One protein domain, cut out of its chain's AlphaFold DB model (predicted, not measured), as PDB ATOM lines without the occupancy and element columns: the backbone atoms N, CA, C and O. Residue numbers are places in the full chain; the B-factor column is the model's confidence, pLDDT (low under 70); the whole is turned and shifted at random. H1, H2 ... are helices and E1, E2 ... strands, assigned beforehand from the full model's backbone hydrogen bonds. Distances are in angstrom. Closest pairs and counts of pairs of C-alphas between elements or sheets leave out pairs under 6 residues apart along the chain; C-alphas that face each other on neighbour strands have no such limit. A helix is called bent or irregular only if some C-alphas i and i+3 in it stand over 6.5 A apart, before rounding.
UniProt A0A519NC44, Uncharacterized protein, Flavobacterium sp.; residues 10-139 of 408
ATOM      1  N   ILE A  10     166.164 204.611 190.574       60.19
ATOM      2  CA  ILE A  10     166.578 203.527 191.461       60.19
ATOM      3  C   ILE A  10     165.365 203.037 192.245       60.19
ATOM      4  O   ILE A  10     164.678 203.839 192.885       60.19
ATOM      5  N   ARG A  11     165.109 201.727 192.207       64.38
ATOM      6  CA  ARG A  11     164.091 201.071 193.037       64.38
ATOM      7  C   ARG A  11     164.723 199.982 193.885       64.38
ATOM      8  O   ARG A  11     165.517 199.192 193.384       64.38
ATOM      9  N   PHE A  12     164.320 199.935 195.149       66.25
ATOM     10  CA  PHE A  12     164.639 198.838 196.049       66.25
ATOM     11  C   PHE A  12     163.456 197.881 196.093       66.25
ATOM     12  O   PHE A  12     162.319 198.316 196.297       66.25
ATOM     13  N   TYR A  13     163.711 196.594 195.913       64.88
ATOM     14  CA  TYR A  13     162.685 195.566 196.033       64.88
ATOM     15  C   TYR A  13     163.266 194.300 196.653       64.88
ATOM     16  O   TYR A  13     164.478 194.083 196.649       64.88
ATOM     17  N   LYS A  14     162.373 193.490 197.224       63.91
ATOM     18  CA  LYS A  14     162.693 192.142 197.680       63.91
ATOM     19  C   LYS A  14     162.218 191.155 196.632       63.91
ATOM     20  O   LYS A  14     161.064 191.239 196.214       63.91
ATOM     21  N   GLU A  15     163.079 190.229 196.252       58.03
ATOM     22  CA  GLU A  15     162.681 189.065 195.468       58.03
ATOM     23  C   GLU A  15     162.879 187.812 196.321       58.03
ATOM     24  O   GLU A  15     163.926 187.639 196.951       58.03
ATOM     25  N   GLU A  16     161.844 186.974 196.392       57.38
ATOM     26  CA  GLU A  16     161.929 185.660 197.024       57.38
ATOM     27  C   GLU A  16     162.645 184.712 196.058       57.38
ATOM     28  O   GLU A  16     162.101 184.332 195.019       57.38
ATOM     29  N   MET A  17     163.880 184.343 196.393       51.47
ATOM     30  CA  MET A  17     164.662 183.350 195.664       51.47
ATOM     31  C   MET A  17     164.760 182.103 196.542       51.47
ATOM     32  O   MET A  17     165.504 182.079 197.518       51.47
ATOM     33  N   PHE A  18     164.018 181.054 196.185       50.62
ATOM     34  CA  PHE A  18     163.973 179.784 196.922       50.62
ATOM     35  C   PHE A  18     163.532 179.946 198.393       50.62
ATOM     36  O   PHE A  18     162.330 180.043 198.632       50.62
ATOM     37  N   ASP A  19     164.483 179.986 199.336       42.28
ATOM     38  CA  ASP A  19     164.269 180.017 200.792       42.28
ATOM     39  C   ASP A  19     164.653 181.369 201.441       42.28
ATOM     40  O   ASP A  19     164.503 181.526 202.653       42.28
ATOM     41  N   SER A  20     165.123 182.364 200.669       48.91
ATOM     42  CA  SER A  20     165.529 183.675 201.203       48.91
ATOM     43  C   SER A  20     164.993 184.865 200.394       48.91
ATOM     44  O   SER A  20     164.793 184.809 199.179       48.91
ATOM     45  N   ALA A  21     164.721 185.972 201.093       53.34
ATOM     46  CA  ALA A  21     164.359 187.245 200.477       53.34
ATOM     47  C   ALA A  21     165.630 188.074 200.271       53.34
ATOM     48  O   ALA A  21     166.294 188.435 201.239       53.34
ATOM     49  N   MET A  22     165.972 188.393 199.024       61.56
ATOM     50  CA  MET A  22     167.157 189.196 198.708       61.56
ATOM     51  C   MET A  22     166.770 190.635 198.372       61.56
ATOM     52  O   MET A  22     165.745 190.878 197.735       61.56
ATOM     53  N   LEU A  23     167.597 191.595 198.795       67.12
ATOM     54  CA  LEU A  23     167.397 193.017 198.525       67.12
ATOM     55  C   LEU A  23     168.155 193.442 197.261       67.12
ATOM     56  O   LEU A  23     169.391 193.443 197.233       67.12
ATOM     57  N   PHE A  24     167.405 193.878 196.255       71.69
ATOM     58  CA  PHE A  24     167.939 194.346 194.982       71.69
ATOM     59  C   PHE A  24     167.771 195.848 194.800       71.69
ATOM     60  O   PHE A  24     166.845 196.468 195.325       71.69
ATOM     61  N   MET A  25     168.676 196.405 194.003       73.94
ATOM     62  CA  MET A  25     168.593 197.731 193.421       73.94
ATOM     63  C   MET A  25     168.441 197.601 191.909       73.94
ATOM     64  O   MET A  25     169.362 197.140 191.239       73.94
ATOM     65  N   GLU A  26     167.299 198.030 191.381       73.44
ATOM     66  CA  GLU A  26     167.068 198.149 189.940       73.44
ATOM     67  C   GLU A  26     167.441 199.561 189.489       73.44
ATOM     68  O   GLU A  26     166.924 200.540 190.034       73.44
ATOM     69  N   ALA A  27     168.304 199.669 188.481       72.06
ATOM     70  CA  ALA A  27     168.474 200.890 187.703       72.06
ATOM     71  C   ALA A  27     167.634 200.797 186.419       72.06
ATOM     72  O   ALA A  27     167.813 199.866 185.635       72.06
ATOM     73  N   GLU A  28     166.754 201.770 186.179       67.56
ATOM     74  CA  GLU A  28     165.908 201.854 184.975       67.56
ATOM     75  C   GLU A  28     166.328 203.053 184.105       67.56
ATOM     76  O   GLU A  28     166.327 204.184 184.594       67.56
ATOM     77  N   ALA A  29     166.665 202.831 182.827       68.06
ATOM     78  CA  ALA A  29     166.953 203.887 181.844       68.06
ATOM     79  C   ALA A  29     166.629 203.443 180.404       68.06
ATOM     80  O   ALA A  29     166.500 202.254 180.126       68.06
ATOM     81  N   ASP A  30     166.588 204.385 179.455       62.69
ATOM     82  CA  ASP A  30     166.193 204.099 178.064       62.69
ATOM     83  C   ASP A  30     167.090 203.055 177.363       62.69
ATOM     84  O   ASP A  30     166.606 202.287 176.531       62.69
ATOM     85  N   CYS A  31     168.389 202.987 177.695       63.62
ATOM     86  CA  CYS A  31     169.283 201.895 177.279       63.62
ATOM     87  C   CYS A  31     170.594 201.882 178.091       63.62
ATOM     88  O   CYS A  31     171.466 202.741 177.902       63.62
ATOM     89  N   LEU A  32     170.753 200.892 178.973       67.62
ATOM     90  CA  LEU A  32     171.934 200.683 179.817       67.62
ATOM     91  C   LEU A  32     172.991 199.840 179.095       67.62
ATOM     92  O   LEU A  32     172.741 198.684 178.750       67.62
ATOM     93  N   LEU A  33     174.203 200.370 178.929       63.34
ATOM     94  CA  LEU A  33     175.315 199.710 178.240       63.34
ATOM     95  C   LEU A  33     176.369 199.211 179.239       63.34
ATOM     96  O   LEU A  33     176.941 200.005 179.972       63.34
ATOM     97  N   GLY A  34     176.694 197.917 179.218       67.81
ATOM     98  CA  GLY A  34     177.851 197.367 179.940       67.81
ATOM     99  C   GLY A  34     177.691 197.296 181.463       67.81
ATOM    100  O   GLY A  34     176.626 196.939 181.957       67.81
ATOM    101  N   ASP A  35     178.759 197.603 182.199       70.19
ATOM    102  CA  ASP A  35     178.826 197.365 183.644       70.19
ATOM    103  C   ASP A  35     178.196 198.498 184.465       70.19
ATOM    104  O   ASP A  35     178.336 199.689 184.161       70.19
ATOM    105  N   MET A  36     177.532 198.101 185.544       74.38
ATOM    106  CA  MET A  36     177.042 198.938 186.628       74.38
ATOM    107  C   MET A  36     177.946 198.715 187.837       74.38
ATOM    108  O   MET A  36     178.076 197.591 188.314       74.38
ATOM    109  N   ASN A  37     178.578 199.780 188.322       79.88
ATOM    110  CA  ASN A  37     179.439 199.741 189.502       79.88
ATOM    111  C   ASN A  37     178.821 200.626 190.585       79.88
ATOM    112  O   ASN A  37     178.502 201.782 190.314       79.88
ATOM    113  N   THR A  38     178.643 200.082 191.783       79.69
ATOM    114  CA  THR A  38     178.029 200.769 192.914       79.69
ATOM    115  C   THR A  38     178.937 200.692 194.126       79.69
ATOM    116  O   THR A  38     179.241 199.600 194.593       79.69
ATOM    117  N   LEU A  39     179.326 201.849 194.653       83.06
ATOM    118  CA  LEU A  39     180.012 201.979 195.931       83.06
ATOM    119  C   LEU A  39     178.980 202.225 197.033       83.06
ATOM    120  O   LEU A  39     178.122 203.097 196.894       83.06
ATOM    121  N   ILE A  40     179.077 201.467 198.115       83.50
ATOM    122  CA  ILE A  40     178.250 201.570 199.314       83.50
ATOM    123  C   ILE A  40     179.174 201.961 200.462       83.50
ATOM    124  O   ILE A  40     180.156 201.269 200.709       83.50
ATOM    125  N   THR A  41     178.861 203.036 201.175       82.38
ATOM    126  CA  THR A  41     179.592 203.463 202.375       82.38
ATOM    127  C   THR A  41     178.633 203.656 203.539       82.38
ATOM    128  O   THR A  41     177.456 203.970 203.330       82.38
ATOM    129  N   LEU A  42     179.114 203.463 204.767       79.38
ATOM    130  CA  LEU A  42     178.343 203.733 205.983       79.38
ATOM    131  C   LEU A  42     178.681 205.124 206.536       79.38
ATOM    132  O   LEU A  42     179.846 205.489 206.671       79.38
ATOM    133  N   GLU A  43     177.658 205.908 206.867       78.69
ATOM    134  CA  GLU A  43     177.826 207.260 207.404       78.69
ATOM    135  C   GLU A  43     178.623 207.231 208.719       78.69
ATOM    136  O   GLU A  43     178.275 206.502 209.645       78.69
ATOM    137  N   ASN A  44     179.662 208.068 208.817       68.56
ATOM    138  CA  ASN A  44     180.584 208.183 209.961       68.56
ATOM    139  C   ASN A  44     181.542 206.999 210.188       68.56
ATOM    140  O   ASN A  44     182.257 207.003 211.189       68.56
ATOM    141  N   TYR A  45     181.606 206.025 209.276       66.56
ATOM    142  CA  TYR A  45     182.526 204.891 209.384       66.56
ATOM    143  C   TYR A  45     183.357 204.723 208.103       66.56
ATOM    144  O   TYR A  45     182.864 205.003 207.012       66.56
ATOM    145  N   PRO A  46     184.614 204.249 208.199       66.25
ATOM    146  CA  PRO A  46     185.486 204.074 207.033       66.25
ATOM    147  C   PRO A  46     185.142 202.834 206.188       66.25
ATOM    148  O   PRO A  46     185.819 202.568 205.202       66.25
ATOM    149  N   ALA A  47     184.129 202.055 206.577       71.56
ATOM    150  CA  ALA A  47     183.770 200.815 205.907       71.56
ATOM    151  C   ALA A  47     183.036 201.073 204.584       71.56
ATOM    152  O   ALA A  47     182.074 201.849 204.508       71.56
ATOM    153  N   GLU A  48     183.477 200.369 203.547       85.31
ATOM    154  CA  GLU A  48     182.950 200.485 202.197       85.31
ATOM    155  C   GLU A  48     182.832 199.123 201.515       85.31
ATOM    156  O   GLU A  48     183.545 198.167 201.827       85.31
ATOM    157  N   TYR A  49     181.912 199.036 200.559       81.31
ATOM    158  CA  TYR A  49     181.731 197.863 199.723       81.31
ATOM    159  C   TYR A  49     181.428 198.266 198.288       81.31
ATOM    160  O   TYR A  49     180.590 199.131 198.033       81.31
ATOM    161  N   THR A  50     182.087 197.613 197.334       83.94
ATOM    162  CA  THR A  50     181.835 197.836 195.910       83.94
ATOM    163  C   THR A  50     181.113 196.640 195.309       83.94
ATOM    164  O   THR A  50     181.639 195.532 195.263       83.94
ATOM    165  N   ALA A  51     179.920 196.889 194.783       77.00
ATOM    166  CA  ALA A  51     179.083 195.918 194.104       77.00
ATOM    167  C   ALA A  51     179.104 196.174 192.588       77.00
ATOM    168  O   ALA A  51     178.971 197.313 192.131       77.00
ATOM    169  N   MET A  52     179.256 195.117 191.790       79.12
ATOM    170  CA  MET A  52     179.271 195.211 190.328       79.12
ATOM    171  C   MET A  52     178.238 194.275 189.705       79.12
ATOM    172  O   MET A  52     178.117 193.121 190.104       79.12
ATOM    173  N   SER A  53     177.523 194.766 188.695       72.81
ATOM    174  CA  SER A  53     176.616 193.980 187.853       72.81
ATOM    175  C   SER A  53     176.960 194.230 186.389       72.81
ATOM    176  O   SER A  53     177.193 195.369 185.981       72.81
ATOM    177  N   SER A  54     177.021 193.169 185.592       71.44
ATOM    178  CA  SER A  54     177.323 193.235 184.160       71.44
ATOM    179  C   SER A  54     176.225 192.534 183.372       71.44
ATOM    180  O   SER A  54     175.567 191.621 183.868       71.44
ATOM    181  N   GLY A  55     175.994 192.970 182.137       68.75
ATOM    182  CA  GLY A  55     174.969 192.360 181.304       68.75
ATOM    183  C   GLY A  55     174.920 192.920 179.892       68.75
ATOM    184  O   GLY A  55     175.588 193.897 179.545       68.75
ATOM    185  N   THR A  56     174.095 192.288 179.063       73.88
ATOM    186  CA  THR A  56     173.777 192.792 177.726       73.88
ATOM    187  C   THR A  56     172.963 194.089 177.811       73.88
ATOM    188  O   THR A  56     172.330 194.340 178.841       73.88
ATOM    189  N   PRO A  57     172.943 194.914 176.745       73.94
ATOM    190  CA  PRO A  57     172.102 196.104 176.693       73.94
ATOM    191  C   PRO A  57     170.653 195.802 177.085       73.94
ATOM    192  O   PRO A  57     170.036 194.897 176.523       73.94
ATOM    193  N   ALA A  58     170.138 196.543 178.062       72.50
ATOM    194  CA  ALA A  58     168.816 196.343 178.644       72.50
ATOM    195  C   ALA A  58     168.251 197.684 179.131       72.50
ATOM    196  O   ALA A  58     168.997 198.651 179.309       72.50
ATOM    197  N   THR A  59     166.938 197.748 179.324       68.00
ATOM    198  CA  THR A  59     166.253 198.922 179.893       68.00
ATOM    199  C   THR A  59     166.306 198.943 181.420       68.00
ATOM    200  O   THR A  59     166.158 199.996 182.032       68.00
ATOM    201  N   THR A  60     166.552 197.787 182.035       73.31
ATOM    202  CA  THR A  60     166.719 197.623 183.480       73.31
ATOM    203  C   THR A  60     167.982 196.821 183.779       73.31
ATOM    204  O   THR A  60     168.454 196.040 182.942       73.31
ATOM    205  N   ARG A  61     168.576 197.048 184.953       76.25
ATOM    206  CA  ARG A  61     169.669 196.226 185.475       76.25
ATOM    207  C   ARG A  61     169.590 196.136 186.985       76.25
ATOM    208  O   ARG A  61     169.545 197.167 187.655       76.25
ATOM    209  N   ASP A  62     169.645 194.908 187.478       74.88
ATOM    210  CA  ASP A  62     169.584 194.608 188.898       74.88
ATOM    211  C   ASP A  62     170.975 194.425 189.498       74.88
ATOM    212  O   ASP A  62     171.911 193.919 188.861       74.88
ATOM    213  N   LEU A  63     171.093 194.838 190.755       75.50
ATOM    214  CA  LEU A  63     172.268 194.644 191.588       75.50
ATOM    215  C   LEU A  63     171.831 194.226 192.992       75.50
ATOM    216  O   LEU A  63     171.036 194.917 193.627       75.50
ATOM    217  N   ASN A  64     172.362 193.110 193.489       74.12
ATOM    218  CA  ASN A  64     172.144 192.698 194.873       74.12
ATOM    219  C   ASN A  64     172.916 193.646 195.806       74.12
ATOM    220  O   ASN A  64     174.145 193.702 195.757       74.12
ATOM    221  N   LEU A  65     172.189 194.396 196.638       74.06
ATOM    222  CA  LEU A  65     172.769 195.296 197.639       74.06
ATOM    223  C   LEU A  65     172.663 194.762 199.064       74.06
ATOM    224  O   LEU A  65     173.378 195.253 199.935       74.06
ATOM    225  N   GLY A  66     171.801 193.769 199.306       71.75
ATOM    226  CA  GLY A  66     171.657 193.157 200.628       71.75
ATOM    227  C   GLY A  66     172.994 192.641 201.157       71.75
ATOM    228  O   GLY A  66     173.328 192.881 202.314       71.75
ATOM    229  N   TYR A  67     173.796 192.035 200.278       73.44
ATOM    230  CA  TYR A  67     175.157 191.607 200.603       73.44
ATOM    231  C   TYR A  67     176.058 192.784 201.012       73.44
ATOM    232  O   TYR A  67     176.729 192.745 202.039       73.44
ATOM    233  N   GLY A  68     176.025 193.872 200.244       76.94
ATOM    234  CA  GLY A  68     176.903 195.011 200.477       76.94
ATOM    235  C   GLY A  68     176.622 195.758 201.782       76.94
ATOM    236  O   GLY A  68     177.563 196.179 202.449       76.94
ATOM    237  N   PHE A  69     175.357 195.886 202.199       79.44
ATOM    238  CA  PHE A  69     175.045 196.449 203.519       79.44
ATOM    239  C   PHE A  69     175.549 195.556 204.650       79.44
ATOM    240  O   PHE A  69     176.105 196.055 205.625       79.44
ATOM    241  N   TYR A  70     175.393 194.241 204.506       77.12
ATOM    242  CA  TYR A  70     175.810 193.284 205.523       77.12
ATOM    243  C   TYR A  70     177.320 193.278 205.763       77.12
ATOM    244  O   TYR A  70     177.757 193.324 206.915       77.12
ATOM    245  N   ASP A  71     178.108 193.286 204.688       78.00
ATOM    246  CA  ASP A  71     179.570 193.294 204.767       78.00
ATOM    247  C   ASP A  71     180.094 194.559 205.444       78.00
ATOM    248  O   ASP A  71     180.924 194.481 206.350       78.00
ATOM    249  N   VAL A  72     179.556 195.722 205.071       78.56
ATOM    250  CA  VAL A  72     179.922 197.001 205.694       78.56
ATOM    251  C   VAL A  72     179.558 197.007 207.184       78.56
ATOM    252  O   VAL A  72     180.340 197.466 208.010       78.56
ATOM    253  N   MET A  73     178.405 196.445 207.560       76.62
ATOM    254  CA  MET A  73     178.002 196.340 208.968       76.62
ATOM    255  C   MET A  73     178.909 195.415 209.777       76.62
ATOM    256  O   MET A  73     179.265 195.765 210.899       76.62
ATOM    257  N   LYS A  74     179.309 194.264 209.224       74.94
ATOM    258  CA  LYS A  74     180.235 193.330 209.885       74.94
ATOM    259  C   LYS A  74     181.629 193.912 210.093       74.94
ATOM    260  O   LYS A  74     182.249 193.617 211.108       74.94
ATOM    261  N   GLN A  75     182.116 194.717 209.148       72.75
ATOM    262  CA  GLN A  75     183.399 195.411 209.301       72.75
ATOM    263  C   GLN A  75     183.384 196.393 210.480       72.75
ATOM    264  O   GLN A  75     184.403 196.587 211.133       72.75
ATOM    265  N   VAL A  76     182.233 197.014 210.749       71.75
ATOM    266  CA  VAL A  76     182.097 198.078 211.753       71.75
ATOM    267  C   VAL A  76     181.705 197.539 213.124       71.75
ATOM    268  O   VAL A  76     182.217 197.994 214.146       71.75
ATOM    269  N   PHE A  77     180.792 196.574 213.168       70.31
ATOM    270  CA  PHE A  77     180.284 196.000 214.404       70.31
ATOM    271  C   PHE A  77     180.876 194.598 214.557       70.31
ATOM    272  O   PHE A  77     180.368 193.640 213.985       70.31
ATOM    273  N   ALA A  78     181.972 194.481 215.312       59.75
ATOM    274  CA  ALA A  78     182.586 193.187 215.619       59.75
ATOM    275  C   ALA A  78     181.773 192.408 216.670       59.75
ATOM    276  O   ALA A  78     181.521 191.218 216.478       59.75
ATOM    277  N   ASP A  79     181.292 193.105 217.713       57.34
ATOM    278  CA  ASP A  79     180.741 192.465 218.920       57.34
ATOM    279  C   ASP A  79     179.377 193.007 219.390       57.34
ATOM    280  O   ASP A  79     178.600 192.261 219.986       57.34
ATOM    281  N   ALA A  80     179.041 194.280 219.128       60.50
ATOM    282  CA  ALA A  80     177.779 194.875 219.589       60.50
ATOM    283  C   ALA A  80     177.270 196.016 218.677       60.50
ATOM    284  O   ALA A  80     177.806 197.126 218.713       60.50
ATOM    285  N   PRO A  81     176.212 195.799 217.878       63.91
ATOM    286  CA  PRO A  81     175.554 196.864 217.128       63.91
ATOM    287  C   PRO A  81     174.813 197.816 218.077       63.91
ATOM    288  O   PRO A  81     173.941 197.394 218.832       63.91
ATOM    289  N   GLY A  82     175.151 199.109 218.037       64.00
ATOM    290  CA  GLY A  82     174.613 200.120 218.963       64.00
ATOM    291  C   GLY A  82     173.488 201.008 218.412       64.00
ATOM    292  O   GLY A  82     172.970 201.845 219.147       64.00
ATOM    293  N   GLN A  83     173.123 200.872 217.133       74.00
ATOM    294  CA  GLN A  83     172.186 201.773 216.449       74.00
ATOM    295  C   GLN A  83     171.023 201.002 215.811       74.00
ATOM    296  O   GLN A  83     171.248 200.010 215.121       74.00
ATOM    297  N   GLU A  84     169.790 201.479 216.024       79.25
ATOM    298  CA  GLU A  84     168.548 200.936 215.436       79.25
ATOM    299  C   GLU A  84     168.482 201.140 213.920       79.25
ATOM    300  O   GLU A  84     168.036 200.263 213.180       79.25
ATOM    301  N   HIS A  85     169.006 202.270 213.455       82.81
ATOM    302  CA  HIS A  85     169.080 202.614 212.047       82.81
ATOM    303  C   HIS A  85     170.500 202.997 211.669       82.81
ATOM    304  O   HIS A  85     171.179 203.705 212.413       82.81
ATOM    305  N   LEU A  86     170.902 202.577 210.477       82.19
ATOM    306  CA  LEU A  86     172.179 202.903 209.867       82.19
ATOM    307  C   LEU A  86     171.934 203.684 208.577       82.19
ATOM    308  O   LEU A  86     171.071 203.319 207.774       82.19
ATOM    309  N   THR A  87     172.681 204.766 208.384       84.50
ATOM    310  CA  THR A  87     172.626 205.561 207.155       84.50
ATOM    311  C   THR A  87     173.731 205.108 206.213       84.50
ATOM    312  O   THR A  87     174.905 205.156 206.570       84.50
ATOM    313  N   PHE A  88     173.370 204.722 204.993       83.06
ATOM    314  CA  PHE A  88     174.321 204.368 203.943       83.06
ATOM    315  C   PHE A  88     174.281 205.380 202.804       83.06
ATOM    316  O   PHE A  88     173.212 205.877 202.434       83.06
ATOM    317  N   HIS A  89     175.438 205.629 202.197       83.75
ATOM    318  CA  HIS A  89     175.544 206.345 200.934       83.75
ATOM    319  C   HIS A  89     175.839 205.358 199.808       83.75
ATOM    320  O   HIS A  89     176.734 204.524 199.906       83.75
ATOM    321  N   ILE A  90     175.072 205.459 198.727       81.56
ATOM    322  CA  ILE A  90     175.162 204.594 197.556       81.56
ATOM    323  C   ILE A  90     175.521 205.470 196.362       81.56
ATOM    324  O   ILE A  90     174.713 206.295 195.930       81.56
ATOM    325  N   GLU A  91     176.718 205.293 195.813       82.81
ATOM    326  CA  GLU A  91     177.177 205.950 194.592       82.81
ATOM    327  C   GLU A  91     177.203 204.944 193.441       82.81
ATOM    328  O   GLU A  91     178.045 204.054 193.390       82.81
ATOM    329  N   THR A  92     176.279 205.089 192.492       75.38
ATOM    330  CA  THR A  92     176.159 204.216 191.316       75.38
ATOM    331  C   THR A  92     176.732 204.893 190.081       75.38
ATOM    332  O   THR A  92     176.354 206.020 189.757       75.38
ATOM    333  N   LYS A  93     177.588 204.180 189.347       78.12
ATOM    334  CA  LYS A  93     178.181 204.582 188.067       78.12
ATOM    335  C   LYS A  93     177.760 203.616 186.969       78.12
ATOM    336  O   LYS A  93     178.048 202.421 187.048       78.12
ATOM    337  N   ILE A  94     177.135 204.136 185.915       73.75
ATOM    338  CA  ILE A  94     176.633 203.328 184.795       73.75
ATOM    339  C   ILE A  94     176.871 204.008 183.445       73.75
ATOM    340  O   ILE A  94     176.858 205.236 183.335       73.75
ATOM    341  N   LYS A  95     177.106 203.219 182.393       71.31
ATOM    342  CA  LYS A  95     177.153 203.720 181.011       71.31
ATOM    343  C   LYS A  95     175.796 203.521 180.338       71.31
ATOM    344  O   LYS A  95     175.133 202.508 180.538       71.31
ATOM    345  N   THR A  96     175.391 204.470 179.502       67.38
ATOM    346  CA  THR A  96     174.135 204.398 178.736       67.38
ATOM    347  C   THR A  96     174.382 204.656 177.258       67.38
ATOM    348  O   THR A  96     175.420 205.205 176.885       67.38
ATOM    349  N   ALA A  97     173.434 204.271 176.401       62.00
ATOM    350  CA  ALA A  97     173.549 204.495 174.959       62.00
ATOM    351  C   ALA A  97     173.482 205.972 174.563       62.00
ATOM    352  O   ALA A  97     174.043 206.348 173.539       62.00
ATOM    353  N   GLU A  98     172.851 206.819 175.382       58.34
ATOM    354  CA  GLU A  98     172.810 208.268 175.158       58.34
ATOM    355  C   GLU A  98     174.128 208.965 175.518       58.34
ATOM    356  O   GLU A  98     174.477 209.989 174.929       58.34
ATOM    357  N   LYS A  99     174.876 208.419 176.485       60.38
ATOM    358  CA  LYS A  99     176.177 208.943 176.922       60.38
ATOM    359  C   LYS A  99     177.229 207.824 176.971       60.38
ATOM    360  O   LYS A  99     177.769 207.546 178.036       60.38
ATOM    361  N   PRO A 100     177.591 207.200 175.837       54.81
ATOM    362  CA  PRO A 100     178.511 206.059 175.830       54.81
ATOM    363  C   PRO A 100     179.934 206.440 176.275       54.81
ATOM    364  O   PRO A 100     180.673 205.607 176.801       54.81
ATOM    365  N   GLU A 101     180.302 207.713 176.102       55.53
ATOM    366  CA  GLU A 101     181.603 208.279 176.478       55.53
ATOM    367  C   GLU A 101     181.677 208.754 177.940       55.53
ATOM    368  O   GLU A 101     182.772 208.997 178.445       55.53
ATOM    369  N   ARG A 102     180.541 208.907 178.640       55.00
ATOM    370  CA  ARG A 102     180.491 209.459 180.006       55.00
ATOM    371  C   ARG A 102     179.773 208.500 180.949       55.00
ATOM    372  O   ARG A 102     178.696 208.013 180.634       55.00
ATOM    373  N   ARG A 103     180.336 208.263 182.134       62.94
ATOM    374  CA  ARG A 103     179.621 207.536 183.192       62.94
ATOM    375  C   ARG A 103     178.535 208.455 183.756       62.94
ATOM    376  O   ARG A 103     178.828 209.591 184.120       62.94
ATOM    377  N   LEU A 104     177.289 207.994 183.763       65.12
ATOM    378  CA  LEU A 104     176.244 208.602 184.575       65.12
ATOM    379  C   LEU A 104     176.484 208.211 186.027       65.12
ATOM    380  O   LEU A 104     176.833 207.064 186.303       65.12
ATOM    381  N   GLU A 105     176.277 209.164 186.925       69.00
ATOM    382  CA  GLU A 105     176.430 208.975 188.362       69.00
ATOM    383  C   GLU A 105     175.098 209.287 189.045       69.00
ATOM    384  O   GLU A 105     174.467 210.299 188.727       69.00
ATOM    385  N   ALA A 106     174.677 208.441 189.983       71.31
ATOM    386  CA  ALA A 106     173.661 208.800 190.969       71.31
ATOM    387  C   ALA A 106     174.174 208.519 192.364       71.31
ATOM    388  O   ALA A 106     174.909 207.560 192.597       71.31
ATOM    389  N   LYS A 107     173.746 209.380 193.279       76.69
ATOM    390  CA  LYS A 107     174.042 209.282 194.696       76.69
ATOM    391  C   LYS A 107     172.725 209.204 195.442       76.69
ATOM    392  O   LYS A 107     171.855 210.052 195.242       76.69
ATOM    393  N   HIS A 108     172.591 208.194 196.281       77.56
ATOM    394  CA  HIS A 108     171.436 208.002 197.141       77.56
ATOM    395  C   HIS A 108     171.909 207.882 198.579       77.56
ATOM    396  O   HIS A 108     172.906 207.223 198.851       77.56
ATOM    397  N   THR A 109     171.174 208.505 199.490       81.06
ATOM    398  CA  THR A 109     171.316 208.244 200.918       81.06
ATOM    399  C   THR A 109     170.127 207.397 201.330       81.06
ATOM    400  O   THR A 109     168.982 207.745 201.031       81.06
ATOM    401  N   VAL A 110     170.388 206.272 201.980       81.50
ATOM    402  CA  VAL A 110     169.340 205.365 202.440       81.50
ATOM    403  C   VAL A 110     169.492 205.099 203.924       81.50
ATOM    404  O   VAL A 110     170.604 205.021 204.441       81.50
ATOM    405  N   ARG A 111     168.364 204.945 204.606       84.62
ATOM    406  CA  ARG A 111     168.309 204.449 205.972       84.62
ATOM    407  C   ARG A 111     167.938 202.975 205.941       84.62
ATOM    408  O   ARG A 111     166.951 202.592 205.312       84.62
ATOM    409  N   VAL A 112     168.725 202.164 206.631       81.38
ATOM    410  CA  VAL A 112     168.532 200.721 206.751       81.38
ATOM    411  C   VAL A 112     168.310 200.390 208.224       81.38
ATOM    412  O   VAL A 112     169.061 200.847 209.086       81.38
ATOM    413  N   ASN A 113     167.269 199.614 208.516       81.81
ATOM    414  CA  ASN A 113     167.038 199.073 209.855       81.81
ATOM    415  C   ASN A 113     168.118 198.045 210.158       81.81
ATOM    416  O   ASN A 113     168.399 197.204 209.308       81.81
ATOM    417  N   ASN A 114     168.733 198.123 211.335       79.94
ATOM    418  CA  ASN A 114     169.819 197.233 211.714       79.94
ATOM    419  C   ASN A 114     169.270 195.856 212.133       79.94
ATOM    420  O   ASN A 114     168.758 195.740 213.249       79.94
ATOM    421  N   PRO A 115     169.395 194.797 211.304       73.69
ATOM    422  CA  PRO A 115     168.848 193.487 211.651       73.69
ATOM    423  C   PRO A 115     169.668 192.774 212.736       73.69
ATOM    424  O   PRO A 115     169.224 191.764 213.269       73.69
ATOM    425  N   LEU A 116     170.866 193.276 213.060       75.50
ATOM    426  CA  LEU A 116     171.762 192.691 214.057       75.50
ATOM    427  C   LEU A 116     171.530 193.263 215.459       75.50
ATOM    428  O   LEU A 116     172.093 192.753 216.428       75.50
ATOM    429  N   LEU A 117     170.723 194.324 215.591       80.25
ATOM    430  CA  LEU A 117     170.468 194.961 216.878       80.25
ATOM    431  C   LEU A 117     169.849 193.958 217.865       80.25
ATOM    432  O   LEU A 117     168.756 193.445 217.646       80.25
ATOM    433  N   GLY A 118     170.546 193.705 218.975       72.31
ATOM    434  CA  GLY A 118     170.095 192.764 220.006       72.31
ATOM    435  C   GLY A 118     170.251 191.283 219.642       72.31
ATOM    436  O   GLY A 118     169.838 190.439 220.435       72.31
ATOM    437  N   VAL A 119     170.860 190.960 218.493       73.56
ATOM    438  CA  VAL A 119     171.164 189.582 218.082       73.56
ATOM    439  C   VAL A 119     172.582 189.215 218.543       73.56
ATOM    440  O   VAL A 119     173.536 189.913 218.177       73.56
ATOM    441  N   PRO A 120     172.760 188.136 219.328       72.25
ATOM    442  CA  PRO A 120     174.075 187.641 219.726       72.25
ATOM    443  C   PRO A 120     174.971 187.349 218.517       72.25
ATOM    444  O   PRO A 120     174.507 186.841 217.499       72.25
ATOM    445  N   ARG A 121     176.275 187.629 218.626       70.94
ATOM    446  CA  ARG A 121     177.229 187.538 217.504       70.94
ATOM    447  C   ARG A 121     177.271 186.172 216.805       70.94
ATOM    448  O   ARG A 121     177.489 186.109 215.594       70.94
ATOM    449  N   ASN A 122     177.078 185.098 217.565       77.25
ATOM    450  CA  ASN A 122     177.041 183.707 217.109       77.25
ATOM    451  C   ASN A 122     175.731 183.318 216.397       77.25
ATOM    452  O   ASN A 122     175.661 182.236 215.825       77.25
ATOM    453  N   GLU A 123     174.707 184.170 216.456       73.56
ATOM    454  CA  GLU A 123     173.404 183.986 215.802       73.56
ATOM    455  C   GLU A 123     173.239 184.906 214.584       73.56
ATOM    456  O   GLU A 123     172.165 184.983 213.991       73.56
ATOM    457  N   TRP A 124     174.295 185.630 214.204       75.56
ATOM    458  CA  TRP A 124     174.253 186.479 213.020       75.56
ATOM    459  C   TRP A 124     174.099 185.621 211.766       75.56
ATOM    460  O   TRP A 124     174.833 184.640 211.624       75.56
ATOM    461  N   PRO A 125     173.192 185.992 210.847       64.44
ATOM    462  CA  PRO A 125     172.890 185.179 209.679       64.44
ATOM    463  C   PRO A 125     174.154 184.893 208.861       64.44
ATOM    464  O   PRO A 125     174.987 185.773 208.610       64.44
ATOM    465  N   GLU A 126     174.326 183.642 208.451       59.94
ATOM    466  CA  GLU A 126     175.360 183.300 207.481       59.94
ATOM    467  C   GLU A 126     174.933 183.723 206.065       59.94
ATOM    468  O   GLU A 126     173.853 184.267 205.849       59.94
ATOM    469  N   TRP A 127     175.848 183.579 205.112       56.62
ATOM    470  CA  TRP A 127     176.074 184.478 203.977       56.62
ATOM    471  C   TRP A 127     174.931 184.596 202.939       56.62
ATOM    472  O   TRP A 127     175.010 185.464 202.073       56.62
ATOM    473  N   ASP A 128     173.848 183.820 203.064       51.47
ATOM    474  CA  ASP A 128     172.798 183.671 202.042       51.47
ATOM    475  C   ASP A 128     171.389 184.149 202.466       51.47
ATOM    476  O   ASP A 128     170.429 184.028 201.694       51.47
ATOM    477  N   GLU A 129     171.241 184.749 203.654       53.12
ATOM    478  CA  GLU A 129     169.945 185.232 204.163       53.12
ATOM    479  C   GLU A 129     169.942 186.742 204.482       53.12
ATOM    480  O   GLU A 129     170.009 187.140 205.651       53.12
ATOM    481  N   PRO A 130     169.832 187.640 203.482       53.00
ATOM    482  CA  PRO A 130     169.722 189.066 203.761       53.00
ATOM    483  C   PRO A 130     168.347 189.392 204.371       53.00
ATOM    484  O   PRO A 130     167.381 189.662 203.665       53.00
ATOM    485  N   GLN A 131     168.239 189.451 205.700       62.03
ATOM    486  CA  GLN A 131     166.999 189.850 206.393       62.03
ATOM    487  C   GLN A 131     166.769 191.372 206.424       62.03
ATOM    488  O   GLN A 131     166.126 191.907 207.326       62.03
ATOM    489  N   PHE A 132     167.290 192.108 205.442       66.88
ATOM    490  CA  PHE A 132     167.121 193.557 205.397       66.88
ATOM    491  C   PHE A 132     165.699 193.918 205.013       66.88
ATOM    492  O   PHE A 132     165.129 193.357 204.079       66.88
ATOM    493  N   GLU A 133     165.110 194.886 205.702       70.12
ATOM    494  CA  GLU A 133     163.929 195.581 205.199       70.12
ATOM    495  C   GLU A 133     164.279 196.431 203.970       70.12
ATOM    496  O   GLU A 133     165.448 196.701 203.696       70.12
ATOM    497  N   ILE A 134     163.263 196.812 203.187       74.56
ATOM    498  CA  ILE A 134     163.480 197.705 202.043       74.56
ATOM    499  C   ILE A 134     164.017 199.036 202.597       74.56
ATOM    500  O   ILE A 134     163.328 199.635 203.426       74.56
ATOM    501  N   PRO A 135     165.203 199.506 202.165       75.81
ATOM    502  CA  PRO A 135     165.778 200.743 202.667       75.81
ATOM    503  C   PRO A 135     164.853 201.933 202.424       75.81
ATOM    504  O   PRO A 135     164.289 202.097 201.336       75.81
ATOM    505  N   GLU A 136     164.737 202.802 203.422       80.62
ATOM    506  CA  GLU A 136     164.071 204.088 203.263       80.62
ATOM    507  C   GLU A 136     165.020 205.014 202.495       80.62
ATOM    508  O   GLU A 136     166.081 205.386 202.998       80.62
ATOM    509  N   ILE A 137     164.657 205.397 201.267       74.25
ATOM    510  CA  ILE A 137     165.388 206.446 200.552       74.25
ATOM    511  C   ILE A 137     165.178 207.745 201.317       74.25
ATOM    512  O   ILE A 137     164.077 208.299 201.310       74.25
ATOM    513  N   ILE A 138     166.244 208.254 201.932       74.50
ATOM    514  CA  ILE A 138     166.237 209.598 202.486       74.50
ATOM    515  C   ILE A 138     166.280 210.527 201.271       74.50
ATOM    516  O   ILE A 138     167.268 210.502 200.525       74.50
ATOM    517  N   PRO A 139     165.207 211.296 200.990       63.00
ATOM    518  CA  PRO A 139     165.203 212.184 199.843       63.00
ATOM    519  C   PRO A 139     166.420 213.091 199.942       63.00
ATOM    520  O   PRO A 139     166.724 213.611 201.015       63.00
TER     521      PRO A 139
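What this domain is: This is residues 10 to 139 of the 408 residues of an uncharacterized protein of Flavobacterium sp. (UniProt A0A519NC44). One strongly twisted antiparallel sheet of seven strands curls round a single helix, H1, and the long bent strand E2 pairs with E1, E3, E4 and E5. Residues 114 to 135, between E6 and E7, form a long stretch with no named element. The printed part has 130 residues, with seven named strands and one named helix, H1, which comes between E4 and E5 along the chain; it is mostly strand, and the sheet is branched, with E1 and E5 on one side of E2 and E3 and E4 on the other side. It is compact, with a radius of gyration of the C-alphas of 15.4 A and spans of 49, 35 and 22 A.

How they stand to each other: E1, residues 10 to 17, and E2, residues 20 to 42, form a hairpin; N 11 and O 26, 3.1 A apart, are within hydrogen-bond range. E2 bends by 136 degrees at residue 39. E3, residues 48 to 53, forms a hairpin with E2 (N 38 to O 51, 2.8 A), completing the meander E1 E2 E3, each strand the antiparallel neighbour of the one before. E4, residues 58 to 64, pairs antiparallel with E2 on the same side as E3 (N 27 to O 61, 2.9 A). H1, residues 66 to 76, is on the sheet; its closest C-alphas to E2 are Gly 66 and Leu 23, 4.8 A apart, and every O i to N i+4 pair in it is within hydrogen-bond range. E5, residues 85 to 96, lies on the other side of E2, antiparallel (N 39 to O 91, 2.8 A). E6, residues 104 to 113, and E7, residues 136 to 138, complete a second meander, E5 E6 E7 (N 88 to O 110, 2.8 A; N 111 to O 136, 2.8 A).

Where its parts are: E1 begins at C-alpha 10 (166.578, 203.527, 191.461). From first to last C-alpha E2 measures 24.3 A, E5 33.7 A and E6 28.5 A. E7 ends at C-alpha 138 (166.237, 209.598, 202.486).

The domain as a whole: The farthest C-alphas, Glu 98 and Pro 120, are 49.1 A apart. The printed part has no cut; the link from E6 to E7 is long. Mean pLDDT of the printed part is 70.7, and 50 residues are under 70, among them 10 to 23 and 96 to 105.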